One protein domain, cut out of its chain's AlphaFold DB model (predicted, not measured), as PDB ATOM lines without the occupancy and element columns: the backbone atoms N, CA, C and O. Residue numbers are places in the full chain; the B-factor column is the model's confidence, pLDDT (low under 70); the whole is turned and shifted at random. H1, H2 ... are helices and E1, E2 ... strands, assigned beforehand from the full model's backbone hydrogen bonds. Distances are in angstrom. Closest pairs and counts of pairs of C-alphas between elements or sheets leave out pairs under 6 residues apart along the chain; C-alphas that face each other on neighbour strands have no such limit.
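What this domain is: This is residues 104 to 200 of the 200 residues of an uncharacterized protein of Chryseobacterium sp. 3008163 (UniProt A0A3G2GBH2). What is the main picture? One half is a small twisted sheet, E1 to E4, with H2 along one face. H1 and H3 reach from it into the other half, loosely spaced, and H4 folds back along H3. What is it made of? The printed part has 97 residues, mixed helices and strands, in the order H1 E1 E2 E3 E4 H2 H3 H4; the sheet, also mixed, runs E1 E2 E4 E3. It is elongated, 47 by 27 by 25 A, and only just loose, close to compact, with a radius of gyration of the C-alphas of 15.4 A.

How they stand to each other: How do the strands pair? E2, residues 128 to 133, forms an antiparallel hairpin with E1, residues 122 to 125, with N 123 and O 130 3.0 A apart. E2 is parallel to E4, residues 145 to 149, with N 131 and O 146 2.8 A apart. E4 forms an antiparallel hairpin with E3, residues 140 to 142, with N 142 and O 145 2.8 A apart. Which helices are on the sheet? H2, residues 157 to 171, makes two layers with it, a helix on one face, at a height over the sheet of 9.8 A; its closest C-alphas to E3 are Glu 166 and Ser 141, 5.8 A apart. H1, residues 104 to 119, only grazes the sheet with residues 113 to 119. How do H3 and H4 stand? H3, residues 174 to 187, touches H4, residues 192 to 198, in a helical hairpin; the closest C-alphas are Thr 185 and Phe 194, 5.7 A apart. Every O i to N i+4 pair is within hydrogen-bond range in H2, H3 and H4, and 10 of 12 are in H1.

Where its parts are: How long are the helices? H1 spans 23.5 A, H2 21.0 A and H3 20.3 A. Where are the anchors? C-alpha 104, where H1 begins, is at (-13.272, -22.004, 56.293), and C-alpha 198, where H4 ends, at (0.897, -16.757, 46.104).

The domain as a whole: How large is it? The two C-alphas farthest apart, of Asn 155 and Phe 190, are 47.3 A apart. Is it continuous and confident? The printed part has no cut and no long link; pLDDT is under 70 at residues 116 to 127 and 136 to 137.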
ATOM      1  N   GLY A 104     -11.852 -21.769  56.555       87.38
ATOM      2  CA  GLY A 104     -13.272 -22.004  56.293       87.38
ATOM      3  C   GLY A 104     -13.702 -21.497  54.914       87.38
ATOM      4  O   GLY A 104     -14.377 -22.216  54.175       87.38
ATOM      5  N   LYS A 105     -13.247 -20.302  54.515       87.56
ATOM      6  CA  LYS A 105     -13.476 -19.742  53.173       87.56
ATOM      7  C   LYS A 105     -12.884 -20.629  52.072       87.56
ATOM      8  O   LYS A 105     -13.542 -20.847  51.053       87.56
ATOM      9  N   LEU A 106     -11.673 -21.155  52.273       85.12
ATOM     10  CA  LEU A 106     -11.024 -22.089  51.349       85.12
ATOM     11  C   LEU A 106     -11.852 -23.370  51.207       85.12
ATOM     12  O   LEU A 106     -12.201 -23.756  50.090       85.12
ATOM     13  N   ILE A 107     -12.223 -23.993  52.329       86.50
ATOM     14  CA  ILE A 107     -13.032 -25.219  52.352       86.50
ATOM     15  C   ILE A 107     -14.365 -24.988  51.639       86.50
ATOM     16  O   ILE A 107     -14.744 -25.776  50.773       86.50
ATOM     17  N   TYR A 108     -15.045 -23.879  51.933       86.75
ATOM     18  CA  TYR A 108     -16.290 -23.512  51.266       86.75
ATOM     19  C   TYR A 108     -16.115 -23.390  49.743       86.75
ATOM     20  O   TYR A 108     -16.936 -23.914  48.991       86.75
ATOM     21  N   GLY A 109     -15.025 -22.773  49.274       81.06
ATOM     22  CA  GLY A 109     -14.704 -22.682  47.847       81.06
ATOM     23  C   GLY A 109     -14.535 -24.052  47.181       81.06
ATOM     24  O   GLY A 109     -15.131 -24.312  46.134       81.06
ATOM     25  N   VAL A 110     -13.794 -24.962  47.819       81.81
ATOM     26  CA  VAL A 110     -13.588 -26.334  47.320       81.81
ATOM     27  C   VAL A 110     -14.902 -27.121  47.297       81.81
ATOM     28  O   VAL A 110     -15.206 -27.806  46.315       81.81
ATOM     29  N   LEU A 111     -15.717 -27.005  48.350       82.06
ATOM     30  CA  LEU A 111     -17.020 -27.665  48.434       82.06
ATOM     31  C   LEU A 111     -17.989 -27.142  47.374       82.06
ATOM     32  O   LEU A 111     -18.651 -27.946  46.719       82.06
ATOM     33  N   LYS A 112     -18.029 -25.826  47.152       79.50
ATOM     34  CA  LYS A 112     -18.849 -25.191  46.115       79.50
ATOM     35  C   LYS A 112     -18.502 -25.743  44.731       79.50
ATOM     36  O   LYS A 112     -19.397 -26.177  44.012       79.50
ATOM     37  N   ILE A 113     -17.213 -25.834  44.390       75.75
ATOM     38  CA  ILE A 113     -16.758 -26.446  43.128       75.75
ATOM     39  C   ILE A 113     -17.213 -27.910  43.032       75.75
ATOM     40  O   ILE A 113     -17.708 -28.343  41.993       75.75
ATOM     41  N   ASN A 114     -17.088 -28.682  44.113       76.62
ATOM     42  CA  ASN A 114     -17.522 -30.081  44.131       76.62
ATOM     43  C   ASN A 114     -19.045 -30.255  44.016       76.62
ATOM     44  O   ASN A 114     -19.494 -31.244  43.442       76.62
ATOM     45  N   GLN A 115     -19.839 -29.313  44.524       75.56
ATOM     46  CA  GLN A 115     -21.288 -29.304  44.333       75.56
ATOM     47  C   GLN A 115     -21.658 -28.957  42.888       75.56
ATOM     48  O   GLN A 115     -22.467 -29.667  42.294       75.56
ATOM     49  N   PHE A 116     -21.012 -27.949  42.288       69.44
ATOM     50  CA  PHE A 116     -21.229 -27.591  40.881       69.44
ATOM     51  C   PHE A 116     -20.928 -28.743  39.922       69.44
ATOM     52  O   PHE A 116     -21.665 -28.940  38.962       69.44
ATOM     53  N   LYS A 117     -19.922 -29.578  40.217       66.62
ATOM     54  CA  LYS A 117     -19.623 -30.788  39.424       66.62
ATOM     55  C   LYS A 117     -20.808 -31.738  39.273       66.62
ATOM     56  O   LYS A 117     -20.865 -32.456  38.284       66.62
ATOM     57  N   LYS A 118     -21.738 -31.777  40.234       66.38
ATOM     58  CA  LYS A 118     -22.895 -32.687  40.185       66.38
ATOM     59  C   LYS A 118     -23.957 -32.263  39.164       66.38
ATOM     60  O   LYS A 118     -24.835 -33.061  38.867       66.38
ATOM     61  N   GLN A 119     -23.895 -31.029  38.661       64.31
ATOM     62  CA  GLN A 119     -24.885 -30.469  37.735       64.31
ATOM     63  C   GLN A 119     -24.514 -30.663  36.259       64.31
ATOM     64  O   GLN A 119     -25.347 -30.429  35.389       64.31
ATOM     65  N   PHE A 120     -23.280 -31.081  35.967       65.75
ATOM     66  CA  PHE A 120     -22.778 -31.222  34.601       65.75
ATOM     67  C   PHE A 120     -22.643 -32.694  34.213       65.75
ATOM     68  O   PHE A 120     -22.294 -33.535  35.046       65.75
ATOM     69  N   GLN A 121     -22.902 -32.997  32.938       61.34
ATOM     70  CA  GLN A 121     -22.696 -34.338  32.398       61.34
ATOM     71  C   GLN A 121     -21.218 -34.710  32.531       61.34
ATOM     72  O   GLN A 121     -20.336 -33.960  32.111       61.34
ATOM     73  N   LYS A 122     -20.973 -35.845  33.189       68.50
ATOM     74  CA  LYS A 122     -19.639 -36.376  33.447       68.50
ATOM     75  C   LYS A 122     -19.306 -37.390  32.366       68.50
ATOM     76  O   LYS A 122     -19.882 -38.475  32.356       68.50
ATOM     77  N   GLU A 123     -18.319 -37.080  31.545       69.50
ATOM     78  CA  GLU A 123     -17.678 -38.054  30.667       69.50
ATOM     79  C   GLU A 123     -16.282 -38.345  31.212       69.50
ATOM     80  O   GLU A 123     -15.557 -37.439  31.605       69.50
ATOM     81  N   THR A 124     -15.892 -39.609  31.327       68.69
ATOM     82  CA  THR A 124     -14.529 -39.962  31.744       68.69
ATOM     83  C   THR A 124     -13.709 -40.287  30.512       68.69
ATOM     84  O   THR A 124     -13.994 -41.279  29.845       68.69
ATOM     85  N   PHE A 125     -12.683 -39.487  30.241       63.88
ATOM     86  CA  PHE A 125     -11.744 -39.715  29.148       63.88
ATOM     87  C   PHE A 125     -10.333 -39.814  29.731       63.88
ATOM     88  O   PHE A 125      -9.914 -38.930  30.477       63.88
ATOM     89  N   GLU A 126      -9.632 -40.923  29.475       63.16
ATOM     90  CA  GLU A 126      -8.240 -41.149  29.919       63.16
ATOM     91  C   GLU A 126      -7.993 -40.928  31.431       63.16
ATOM     92  O   GLU A 126      -6.952 -40.439  31.861       63.16
ATOM     93  N   GLY A 127      -8.967 -41.274  32.283       67.62
ATOM     94  CA  GLY A 127      -8.852 -41.094  33.741       67.62
ATOM     95  C   GLY A 127      -9.048 -39.649  34.234       67.62
ATOM     96  O   GLY A 127      -8.925 -39.390  35.438       67.62
ATOM     97  N   VAL A 128      -9.404 -38.727  33.333       72.81
ATOM     98  CA  VAL A 128      -9.815 -37.346  33.611       72.81
ATOM     99  C   VAL A 128     -11.340 -37.234  33.495       72.81
ATOM    100  O   VAL A 128     -11.957 -37.784  32.584       72.81
ATOM    101  N   ASN A 129     -11.970 -36.526  34.434       76.25
ATOM    102  CA  ASN A 129     -13.402 -36.234  34.380       76.25
ATOM    103  C   ASN A 129     -13.630 -34.996  33.503       76.25
ATOM    104  O   ASN A 129     -13.238 -33.893  33.880       76.25
ATOM    105  N   PHE A 130     -14.274 -35.177  32.363       77.00
ATOM    106  CA  PHE A 130     -14.676 -34.134  31.437       77.00
ATOM    107  C   PHE A 130     -16.089 -33.651  31.778       77.00
ATOM    108  O   PHE A 130     -17.016 -34.450  31.922       77.00
ATOM    109  N   TYR A 131     -16.239 -32.338  31.931       76.06
ATOM    110  CA  TYR A 131     -17.504 -31.676  32.226       76.06
ATOM    111  C   TYR A 131     -17.781 -30.630  31.153       76.06
ATOM    112  O   TYR A 131     -17.135 -29.582  31.107       76.06
ATOM    113  N   GLN A 132     -18.760 -30.909  30.298       74.62
ATOM    114  CA  GLN A 132     -19.251 -29.948  29.316       74.62
ATOM    115  C   GLN A 132     -20.068 -28.858  30.012       74.62
ATOM    116  O   GLN A 132     -20.999 -29.140  30.771       74.62
ATOM    117  N   THR A 133     -19.696 -27.600  29.796       74.00
ATOM    118  CA  THR A 133     -20.290 -26.455  30.479       74.00
ATOM    119  C   THR A 133     -20.409 -25.239  29.560       74.00
ATOM    120  O   THR A 133     -19.664 -25.079  28.599       74.00
ATOM    121  N   ASN A 134     -21.349 -24.347  29.869       70.88
ATOM    122  CA  ASN A 134     -21.502 -23.045  29.209       70.88
ATOM    123  C   ASN A 134     -20.941 -21.893  30.062       70.88
ATOM    124  O   ASN A 134     -21.260 -20.731  29.816       70.88
ATOM    125  N   LEU A 135     -20.123 -22.200  31.076       72.44
ATOM    126  CA  LEU A 135     -19.485 -21.188  31.918       72.44
ATOM    127  C   LEU A 135     -18.617 -20.239  31.077       72.44
ATOM    128  O   LEU A 135     -17.879 -20.661  30.187       72.44
ATOM    129  N   SER A 136     -18.693 -18.944  31.386       68.75
ATOM    130  CA  SER A 136     -17.899 -17.897  30.731       68.75
ATOM    131  C   SER A 136     -16.395 -18.071  30.954       68.75
ATOM    132  O   SER A 136     -15.616 -17.736  30.070       68.75
ATOM    133  N   GLU A 137     -16.016 -18.626  32.108       69.44
ATOM    134  CA  GLU A 137     -14.634 -18.861  32.544       69.44
ATOM    135  C   GLU A 137     -14.032 -20.176  32.010       69.44
ATOM    136  O   GLU A 137     -12.857 -20.447  32.236       69.44
ATOM    137  N   ALA A 138     -14.814 -21.007  31.307       72.88
ATOM    138  CA  ALA A 138     -14.308 -22.214  30.653       72.88
ATOM    139  C   ALA A 138     -13.542 -21.862  29.358       72.88
ATOM    140  O   ALA A 138     -13.968 -20.958  28.629       72.88
ATOM    141  N   PRO A 139     -12.465 -22.593  29.013       75.94
ATOM    142  CA  PRO A 139     -12.029 -23.868  29.590       75.94
ATOM    143  C   PRO A 139     -11.059 -23.718  30.772       75.94
ATOM    144  O   PRO A 139     -10.140 -22.907  30.727       75.94
ATOM    145  N   PHE A 140     -11.250 -24.531  31.817       77.69
ATOM    146  CA  PHE A 140     -10.347 -24.588  32.973       77.69
ATOM    147  C   PHE A 140     -10.241 -26.003  33.553       77.69
ATOM    148  O   PHE A 140     -11.201 -26.780  33.545       77.69
ATOM    149  N   SER A 141      -9.080 -26.324  34.117       73.12
ATOM    150  CA  SER A 141      -8.813 -27.581  34.815       73.12
ATOM    151  C   SER A 141      -8.713 -27.407  36.335       73.12
ATOM    152  O   SER A 141      -8.161 -26.441  36.867       73.12
ATOM    153  N   TYR A 142      -9.267 -28.371  37.071       75.12
ATOM    154  CA  TYR A 142      -9.208 -28.431  38.528       75.12
ATOM    155  C   TYR A 142      -9.062 -29.874  39.027       75.12
ATOM    156  O   TYR A 142      -9.972 -30.700  38.893       75.12
ATOM    157  N   PHE A 143      -7.932 -30.181  39.663       79.06
ATOM    158  CA  PHE A 143      -7.484 -31.539  39.981       79.06
ATOM    159  C   PHE A 143      -7.482 -32.428  38.732       79.06
ATOM    160  O   PHE A 143      -6.745 -32.146  37.806       79.06
ATOM    161  N   ARG A 144      -8.305 -33.481  38.693       77.75
ATOM    162  CA  ARG A 144      -8.518 -34.354  37.525       77.75
ATOM    163  C   ARG A 144      -9.841 -34.054  36.818       77.75
ATOM    164  O   ARG A 144     -10.473 -34.959  36.288       77.75
ATOM    165  N   ASN A 145     -10.327 -32.819  36.919       78.19
ATOM    166  CA  ASN A 145     -11.594 -32.397  36.332       78.19
ATOM    167  C   ASN A 145     -11.308 -31.314  35.302       78.19
ATOM    168  O   ASN A 145     -10.702 -30.301  35.646       78.19
ATOM    169  N   LEU A 146     -11.747 -31.527  34.072       82.19
ATOM    170  CA  LEU A 146     -11.622 -30.584  32.977       82.19
ATOM    171  C   LEU A 146     -13.009 -30.036  32.652       82.19
ATOM    172  O   LEU A 146     -13.900 -30.796  32.281       82.19
ATOM    173  N   PHE A 147     -13.195 -28.729  32.816       81.81
ATOM    174  CA  PHE A 147     -14.422 -28.041  32.436       81.81
ATOM    175  C   PHE A 147     -14.234 -27.441  31.052       81.81
ATOM    176  O   PHE A 147     -13.371 -26.584  30.852       81.81
ATOM    177  N   TRP A 148     -15.036 -27.899  30.100       80.81
ATOM    178  CA  TRP A 148     -14.902 -27.535  28.699       80.81
ATOM    179  C   TRP A 148     -16.086 -26.712  28.223       80.81
ATOM    180  O   TRP A 148     -17.235 -27.052  28.498       80.81
ATOM    181  N   LYS A 149     -15.804 -25.635  27.487       81.06
ATOM    182  CA  LYS A 149     -16.847 -24.764  26.952       81.06
ATOM    183  C   LYS A 149     -17.476 -25.395  25.711       81.06
ATOM    184  O   LYS A 149     -16.764 -25.654  24.744       81.06
ATOM    185  N   ASN A 150     -18.800 -25.554  25.684       74.88
ATOM    186  CA  ASN A 150     -19.496 -26.193  24.550       74.88
ATOM    187  C   ASN A 150     -19.299 -25.466  23.210       74.88
ATOM    188  O   ASN A 150     -19.436 -26.065  22.149       74.88
ATOM    189  N   THR A 151     -18.957 -24.176  23.242       73.19
ATOM    190  CA  THR A 151     -18.700 -23.377  22.038       73.19
ATOM    191  C   THR A 151     -17.332 -23.647  21.404       73.19
ATOM    192  O   THR A 151     -17.077 -23.155  20.308       73.19
ATOM    193  N   ILE A 152     -16.424 -24.360  22.081       74.62
ATOM    194  CA  ILE A 152     -15.069 -24.634  21.585       74.62
ATOM    195  C   ILE A 152     -15.025 -26.051  21.014       74.62
ATOM    196  O   ILE A 152     -15.116 -27.037  21.746       74.62
ATOM    197  N   VAL A 153     -14.833 -26.156  19.698       75.62
ATOM    198  CA  VAL A 153     -14.684 -27.447  19.016       75.62
ATOM    199  C   VAL A 153     -13.315 -28.042  19.352       75.62
ATOM    200  O   VAL A 153     -12.283 -27.494  18.957       75.62
ATOM    201  N   ILE A 154     -13.306 -29.185  20.043       73.88
ATOM    202  CA  ILE A 154     -12.085 -29.893  20.476       73.88
ATOM    203  C   ILE A 154     -11.169 -30.219  19.286       73.88
ATOM    204  O   ILE A 154      -9.953 -30.101  19.392       73.88
ATOM    205  N   ASN A 155     -11.750 -30.569  18.135       74.50
ATOM    206  CA  ASN A 155     -11.007 -30.981  16.939       74.50
ATOM    207  C   ASN A 155     -10.359 -29.830  16.153       74.50
ATOM    208  O   ASN A 155      -9.614 -30.106  15.214       74.50
ATOM    209  N   SER A 156     -10.614 -28.571  16.523       83.62
ATOM    210  CA  SER A 156      -9.900 -27.424  15.949       83.62
ATOM    211  C   SER A 156      -8.452 -27.375  16.451       83.62
ATOM    212  O   SER A 156      -8.170 -27.819  17.564       83.62
ATOM    213  N   ASP A 157      -7.526 -26.808  15.672       80.88
ATOM    214  CA  ASP A 157      -6.118 -26.687  16.092       80.88
ATOM    215  C   ASP A 157      -5.972 -25.895  17.400       80.88
ATOM    216  O   ASP A 157      -5.217 -26.279  18.296       80.88
ATOM    217  N   ILE A 158      -6.790 -24.850  17.559       80.62
ATOM    218  CA  ILE A 158      -6.891 -24.051  18.786       80.62
ATOM    219  C   ILE A 158      -7.427 -24.906  19.945       80.62
ATOM    220  O   ILE A 158      -6.866 -24.890  21.040       80.62
ATOM    221  N   GLY A 159      -8.480 -25.694  19.711       81.00
ATOM    222  CA  GLY A 159      -9.059 -26.599  20.707       81.00
ATOM    223  C   GLY A 159      -8.060 -27.647  21.197       81.00
ATOM    224  O   GLY A 159      -7.905 -27.824  22.403       81.00
ATOM    225  N   LYS A 160      -7.307 -28.275  20.289       82.50
ATOM    226  CA  LYS A 160      -6.251 -29.239  20.639       82.50
ATOM    227  C   LYS A 160      -5.134 -28.598  21.457       82.50
ATOM    228  O   LYS A 160      -4.652 -29.209  22.411       82.50
ATOM    229  N   GLN A 161      -4.731 -27.372  21.120       82.81
ATOM    230  CA  GLN A 161      -3.705 -26.646  21.869       82.81
ATOM    231  C   GLN A 161      -4.167 -26.316  23.295       82.81
ATOM    232  O   GLN A 161      -3.413 -26.526  24.246       82.81
ATOM    233  N   ILE A 162      -5.412 -25.857  23.452       83.44
ATOM    234  CA  ILE A 162      -6.005 -25.566  24.762       83.44
ATOM    235  C   ILE A 162      -6.162 -26.849  25.583       83.44
ATOM    236  O   ILE A 162      -5.762 -26.884  26.742       83.44
ATOM    237  N   LEU A 163      -6.678 -27.925  24.981       83.81
ATOM    238  CA  LEU A 163      -6.811 -29.221  25.646       83.81
ATOM    239  C   LEU A 163      -5.455 -29.721  26.149       83.81
ATOM    240  O   LEU A 163      -5.343 -30.131  27.300       83.81
ATOM    241  N   LYS A 164      -4.416 -29.632  25.312       83.56
ATOM    242  CA  LYS A 164      -3.053 -30.020  25.682       83.56
ATOM    243  C   LYS A 164      -2.520 -29.179  26.843       83.56
ATOM    244  O   LYS A 164      -1.923 -29.730  27.762       83.56
ATOM    245  N   HIS A 165      -2.746 -27.865  26.826       82.81
ATOM    246  CA  HIS A 165      -2.369 -26.980  27.930       82.81
ATOM    247  C   HIS A 165      -3.077 -27.367  29.239       82.81
ATOM    248  O   HIS A 165      -2.424 -27.513  30.271       82.81
ATOM    249  N   GLU A 166      -4.387 -27.609  29.197       81.31
ATOM    250  CA  GLU A 166      -5.154 -28.012  30.378       81.31
ATOM    251  C   GLU A 166      -4.788 -29.417  30.881       81.31
ATOM    252  O   GLU A 166      -4.705 -29.634  32.088       81.31
ATOM    253  N   MET A 167      -4.495 -30.365  29.987       79.69
ATOM    254  CA  MET A 167      -3.993 -31.690  30.368       79.69
ATOM    255  C   MET A 167      -2.652 -31.596  31.101       79.69
ATOM    256  O   MET A 167      -2.490 -32.223  32.148       79.69
ATOM    257  N   VAL A 168      -1.732 -30.742  30.638       80.06
ATOM    258  CA  VAL A 168      -0.459 -30.496  31.337       80.06
ATOM    259  C   VAL A 168      -0.696 -29.946  32.751       80.06
ATOM    260  O   VAL A 168      -0.006 -30.356  33.685       80.06
ATOM    261  N   HIS A 169      -1.690 -29.075  32.962       78.19
ATOM    262  CA  HIS A 169      -2.040 -28.578  34.306       78.19
ATOM    263  C   HIS A 169      -2.531 -29.682  35.248       78.19
ATOM    264  O   HIS A 169      -2.190 -29.677  36.439       78.19
ATOM    265  N   ILE A 170      -3.300 -30.633  34.713       78.38
ATOM    266  CA  ILE A 170      -3.801 -31.802  35.445       78.38
ATOM    267  C   ILE A 170      -2.648 -32.746  35.806       78.38
ATOM    268  O   ILE A 170      -2.500 -33.116  36.975       78.38
ATOM    269  N   GLU A 171      -1.804 -33.097  34.834       79.19
ATOM    270  CA  GLU A 171      -0.652 -33.987  35.031       79.19
ATOM    271  C   GLU A 171       0.361 -33.403  36.019       79.19
ATOM    272  O   GLU A 171       0.808 -34.089  36.942       79.19
ATOM    273  N   GLN A 172       0.659 -32.106  35.901       78.25
ATOM    274  CA  GLN A 172       1.560 -31.396  36.810       78.25
ATOM    275  C   GLN A 172       0.916 -31.028  38.153       78.25
ATOM    276  O   GLN A 172       1.526 -30.294  38.940       78.25
ATOM    277  N   LYS A 173      -0.304 -31.504  38.443       80.94
ATOM    278  CA  LYS A 173      -0.968 -31.366  39.748       80.94
ATOM    279  C   LYS A 173      -1.070 -29.915  40.242       80.94
ATOM    280  O   LYS A 173      -1.078 -29.676  41.444       80.94
ATOM    281  N   HIS A 174      -1.198 -28.935  39.343       81.19
ATOM    282  CA  HIS A 174      -1.122 -27.508  39.697       81.19
ATOM    283  C   HIS A 174      -2.188 -27.050  40.704       81.19
ATOM    284  O   HIS A 174      -1.958 -26.144  41.506       81.19
ATOM    285  N   SER A 175      -3.339 -27.724  40.735       81.81
ATOM    286  CA  SER A 175      -4.376 -27.466  41.737       81.81
ATOM    287  C   SER A 175      -3.938 -27.788  43.171       81.81
ATOM    288  O   SER A 175      -4.374 -27.098  44.089       81.81
ATOM    289  N   TYR A 176      -3.082 -28.796  43.378       84.38
ATOM    290  CA  TYR A 176      -2.590 -29.146  44.715       84.38
ATOM    291  C   TYR A 176      -1.707 -28.039  45.279       84.38
ATOM    292  O   TYR A 176      -1.880 -27.638  46.425       84.38
ATOM    293  N   ASP A 177      -0.826 -27.487  44.454       86.12
ATOM    294  CA  ASP A 177       0.096 -26.432  44.857       86.12
ATOM    295  C   ASP A 177      -0.639 -25.140  45.193       86.12
ATOM    296  O   ASP A 177      -0.343 -24.514  46.207       86.12
ATOM    297  N   LYS A 178      -1.655 -24.778  44.400       85.31
ATOM    298  CA  LYS A 178      -2.520 -23.632  44.714       85.31
ATOM    299  C   LYS A 178      -3.196 -23.795  46.074       85.31
ATOM    300  O   LYS A 178      -3.200 -22.859  46.865       85.31
ATOM    301  N   ILE A 179      -3.731 -24.982  46.367       87.38
ATOM    302  CA  ILE A 179      -4.363 -25.264  47.665       87.38
ATOM    303  C   ILE A 179      -3.334 -25.226  48.791       87.38
ATOM    304  O   ILE A 179      -3.602 -24.649  49.839       87.38
ATOM    305  N   PHE A 180      -2.153 -25.798  48.576       90.12
ATOM    306  CA  PHE A 180      -1.072 -25.791  49.552       90.12
ATOM    307  C   PHE A 180      -0.635 -24.366  49.916       90.12
ATOM    308  O   PHE A 180      -0.584 -24.017  51.097       90.12
ATOM    309  N   ILE A 181      -0.391 -23.520  48.912       90.75
ATOM    310  CA  ILE A 181      -0.025 -22.115  49.117       90.75
ATOM    311  C   ILE A 181      -1.158 -21.362  49.823       90.75
ATOM    312  O   ILE A 181      -0.889 -20.576  50.733       90.75
ATOM    313  N   GLU A 182      -2.418 -21.607  49.451       89.06
ATOM    314  CA  GLU A 182      -3.575 -20.980  50.096       89.06
ATOM    315  C   GLU A 182      -3.686 -21.381  51.574       89.06
ATOM    316  O   GLU A 182      -3.914 -20.517  52.415       89.06
ATOM    317  N   ILE A 183      -3.461 -22.658  51.912       89.94
ATOM    318  CA  ILE A 183      -3.456 -23.151  53.298       89.94
ATOM    319  C   ILE A 183      -2.352 -22.465  54.102       89.94
ATOM    320  O   ILE A 183      -2.628 -21.916  55.169       89.94
ATOM    321  N   ILE A 184      -1.112 -22.453  53.598       91.12
ATOM    322  CA  ILE A 184      -0.000 -21.810  54.311       91.12
ATOM    323  C   ILE A 184      -0.268 -20.316  54.481       91.12
ATOM    324  O   ILE A 184      -0.079 -19.786  55.572       91.12
ATOM    325  N   THR A 185      -0.751 -19.645  53.439       90.81
ATOM    326  CA  THR A 185      -1.058 -18.211  53.486       90.81
ATOM    327  C   THR A 185      -2.235 -17.913  54.420       90.81
ATOM    328  O   THR A 185      -2.246 -16.871  55.057       90.81
ATOM    329  N   ALA A 186      -3.211 -18.813  54.562       89.25
ATOM    330  CA  ALA A 186      -4.303 -18.668  55.527       89.25
ATOM    331  C   ALA A 186      -3.829 -18.841  56.983       89.25
ATOM    332  O   ALA A 186      -4.305 -18.144  57.883       89.25
ATOM    333  N   ILE A 187      -2.888 -19.757  57.230       88.62
ATOM    334  CA  ILE A 187      -2.295 -19.980  58.560       88.62
ATOM    335  C   ILE A 187      -1.362 -18.825  58.932       88.62
ATOM    336  O   ILE A 187      -1.474 -18.238  60.005       88.62
ATOM    337  N   PHE A 188      -0.485 -18.450  58.010       88.81
ATOM    338  CA  PHE A 188       0.508 -17.393  58.163       88.81
ATOM    339  C   PHE A 188       0.079 -16.129  57.414       88.81
ATOM    340  O   PHE A 188       0.863 -15.527  56.681       88.81
ATOM    341  N   TRP A 189      -1.175 -15.710  57.604       88.06
ATOM    342  CA  TRP A 189      -1.761 -14.562  56.901       88.06
ATOM    343  C   TRP A 189      -1.036 -13.246  57.185       88.06
ATOM    344  O   TRP A 189      -1.084 -12.323  56.377       88.06
ATOM    345  N   PHE A 190      -0.337 -13.165  58.313       88.75
ATOM    346  CA  PHE A 190       0.485 -12.023  58.689       88.75
ATOM    347  C   PHE A 190       1.847 -11.989  57.972       88.75
ATOM    348  O   PHE A 190       2.533 -10.974  58.048       88.75
ATOM    349  N   ASN A 191       2.271 -13.064  57.291       91.88
ATOM    350  CA  ASN A 191       3.545 -13.090  56.573       91.88
ATOM    351  C   ASN A 191       3.386 -12.491  55.157       91.88
ATOM    352  O   ASN A 191       2.782 -13.128  54.289       91.88
ATOM    353  N   PRO A 192       3.966 -11.307  54.869       89.81
ATOM    354  CA  PRO A 192       3.823 -10.655  53.569       89.81
ATOM    355  C   PRO A 192       4.461 -11.452  52.423       89.81
ATOM    356  O   PRO A 192       3.943 -11.437  51.306       89.81
ATOM    357  N   PHE A 193       5.549 -12.186  52.676       92.06
ATOM    358  CA  PHE A 193       6.264 -12.916  51.628       92.06
ATOM    359  C   PHE A 193       5.438 -14.075  51.070       92.06
ATOM    360  O   PHE A 193       5.489 -14.340  49.872       92.06
ATOM    361  N   PHE A 194       4.610 -14.717  51.892       92.19
ATOM    362  CA  PHE A 194       3.724 -15.785  51.431       92.19
ATOM    363  C   PHE A 194       2.633 -15.272  50.486       92.19
ATOM    364  O   PHE A 194       2.345 -15.924  49.483       92.19
ATOM    365  N   HIS A 195       2.114 -14.060  50.712       91.12
ATOM    366  CA  HIS A 195       1.195 -13.407  49.767       91.12
ATOM    367  C   HIS A 195       1.869 -13.071  48.437       91.12
ATOM    368  O   HIS A 195       1.256 -13.208  47.378       91.12
ATOM    369  N   VAL A 196       3.137 -12.652  48.472       90.06
ATOM    370  CA  VAL A 196       3.908 -12.379  47.251       90.06
ATOM    371  C   VAL A 196       4.164 -13.669  46.471       90.06
ATOM    372  O   VAL A 196       4.008 -13.673  45.251       90.06
ATOM    373  N   ILE A 197       4.502 -14.763  47.159       88.44
ATOM    374  CA  ILE A 197       4.677 -16.088  46.547       88.44
ATOM    375  C   ILE A 197       3.366 -16.564  45.915       88.44
ATOM    376  O   ILE A 197       3.377 -16.986  44.768       88.44
ATOM    377  N   LYS A 198       2.233 -16.408  46.610       87.50
ATOM    378  CA  LYS A 198       0.897 -16.757  46.104       87.50
ATOM    379  C   LYS A 198       0.515 -16.050  44.803       87.50
ATOM    380  O   LYS A 198      -0.273 -16.584  44.029       87.50
ATOM    381  N   LYS A 199       1.014 -14.832  44.580       84.75
ATOM    382  CA  LYS A 199       0.698 -14.047  43.380       84.75
ATOM    383  C   LYS A 199       1.483 -14.505  42.139       84.75
ATOM    384  O   LYS A 199       1.128 -14.083  41.040       84.75
ATOM    385  N   LYS A 200       2.546 -15.297  42.300       78.00
ATOM    386  CA  LYS A 200       3.359 -15.810  41.190       78.00
ATOM    387  C   LYS A 200       2.895 -17.185  40.731       78.00
ATOM    388  O   LYS A 200       3.020 -17.421  39.512       78.00
TER     389      LYS A 200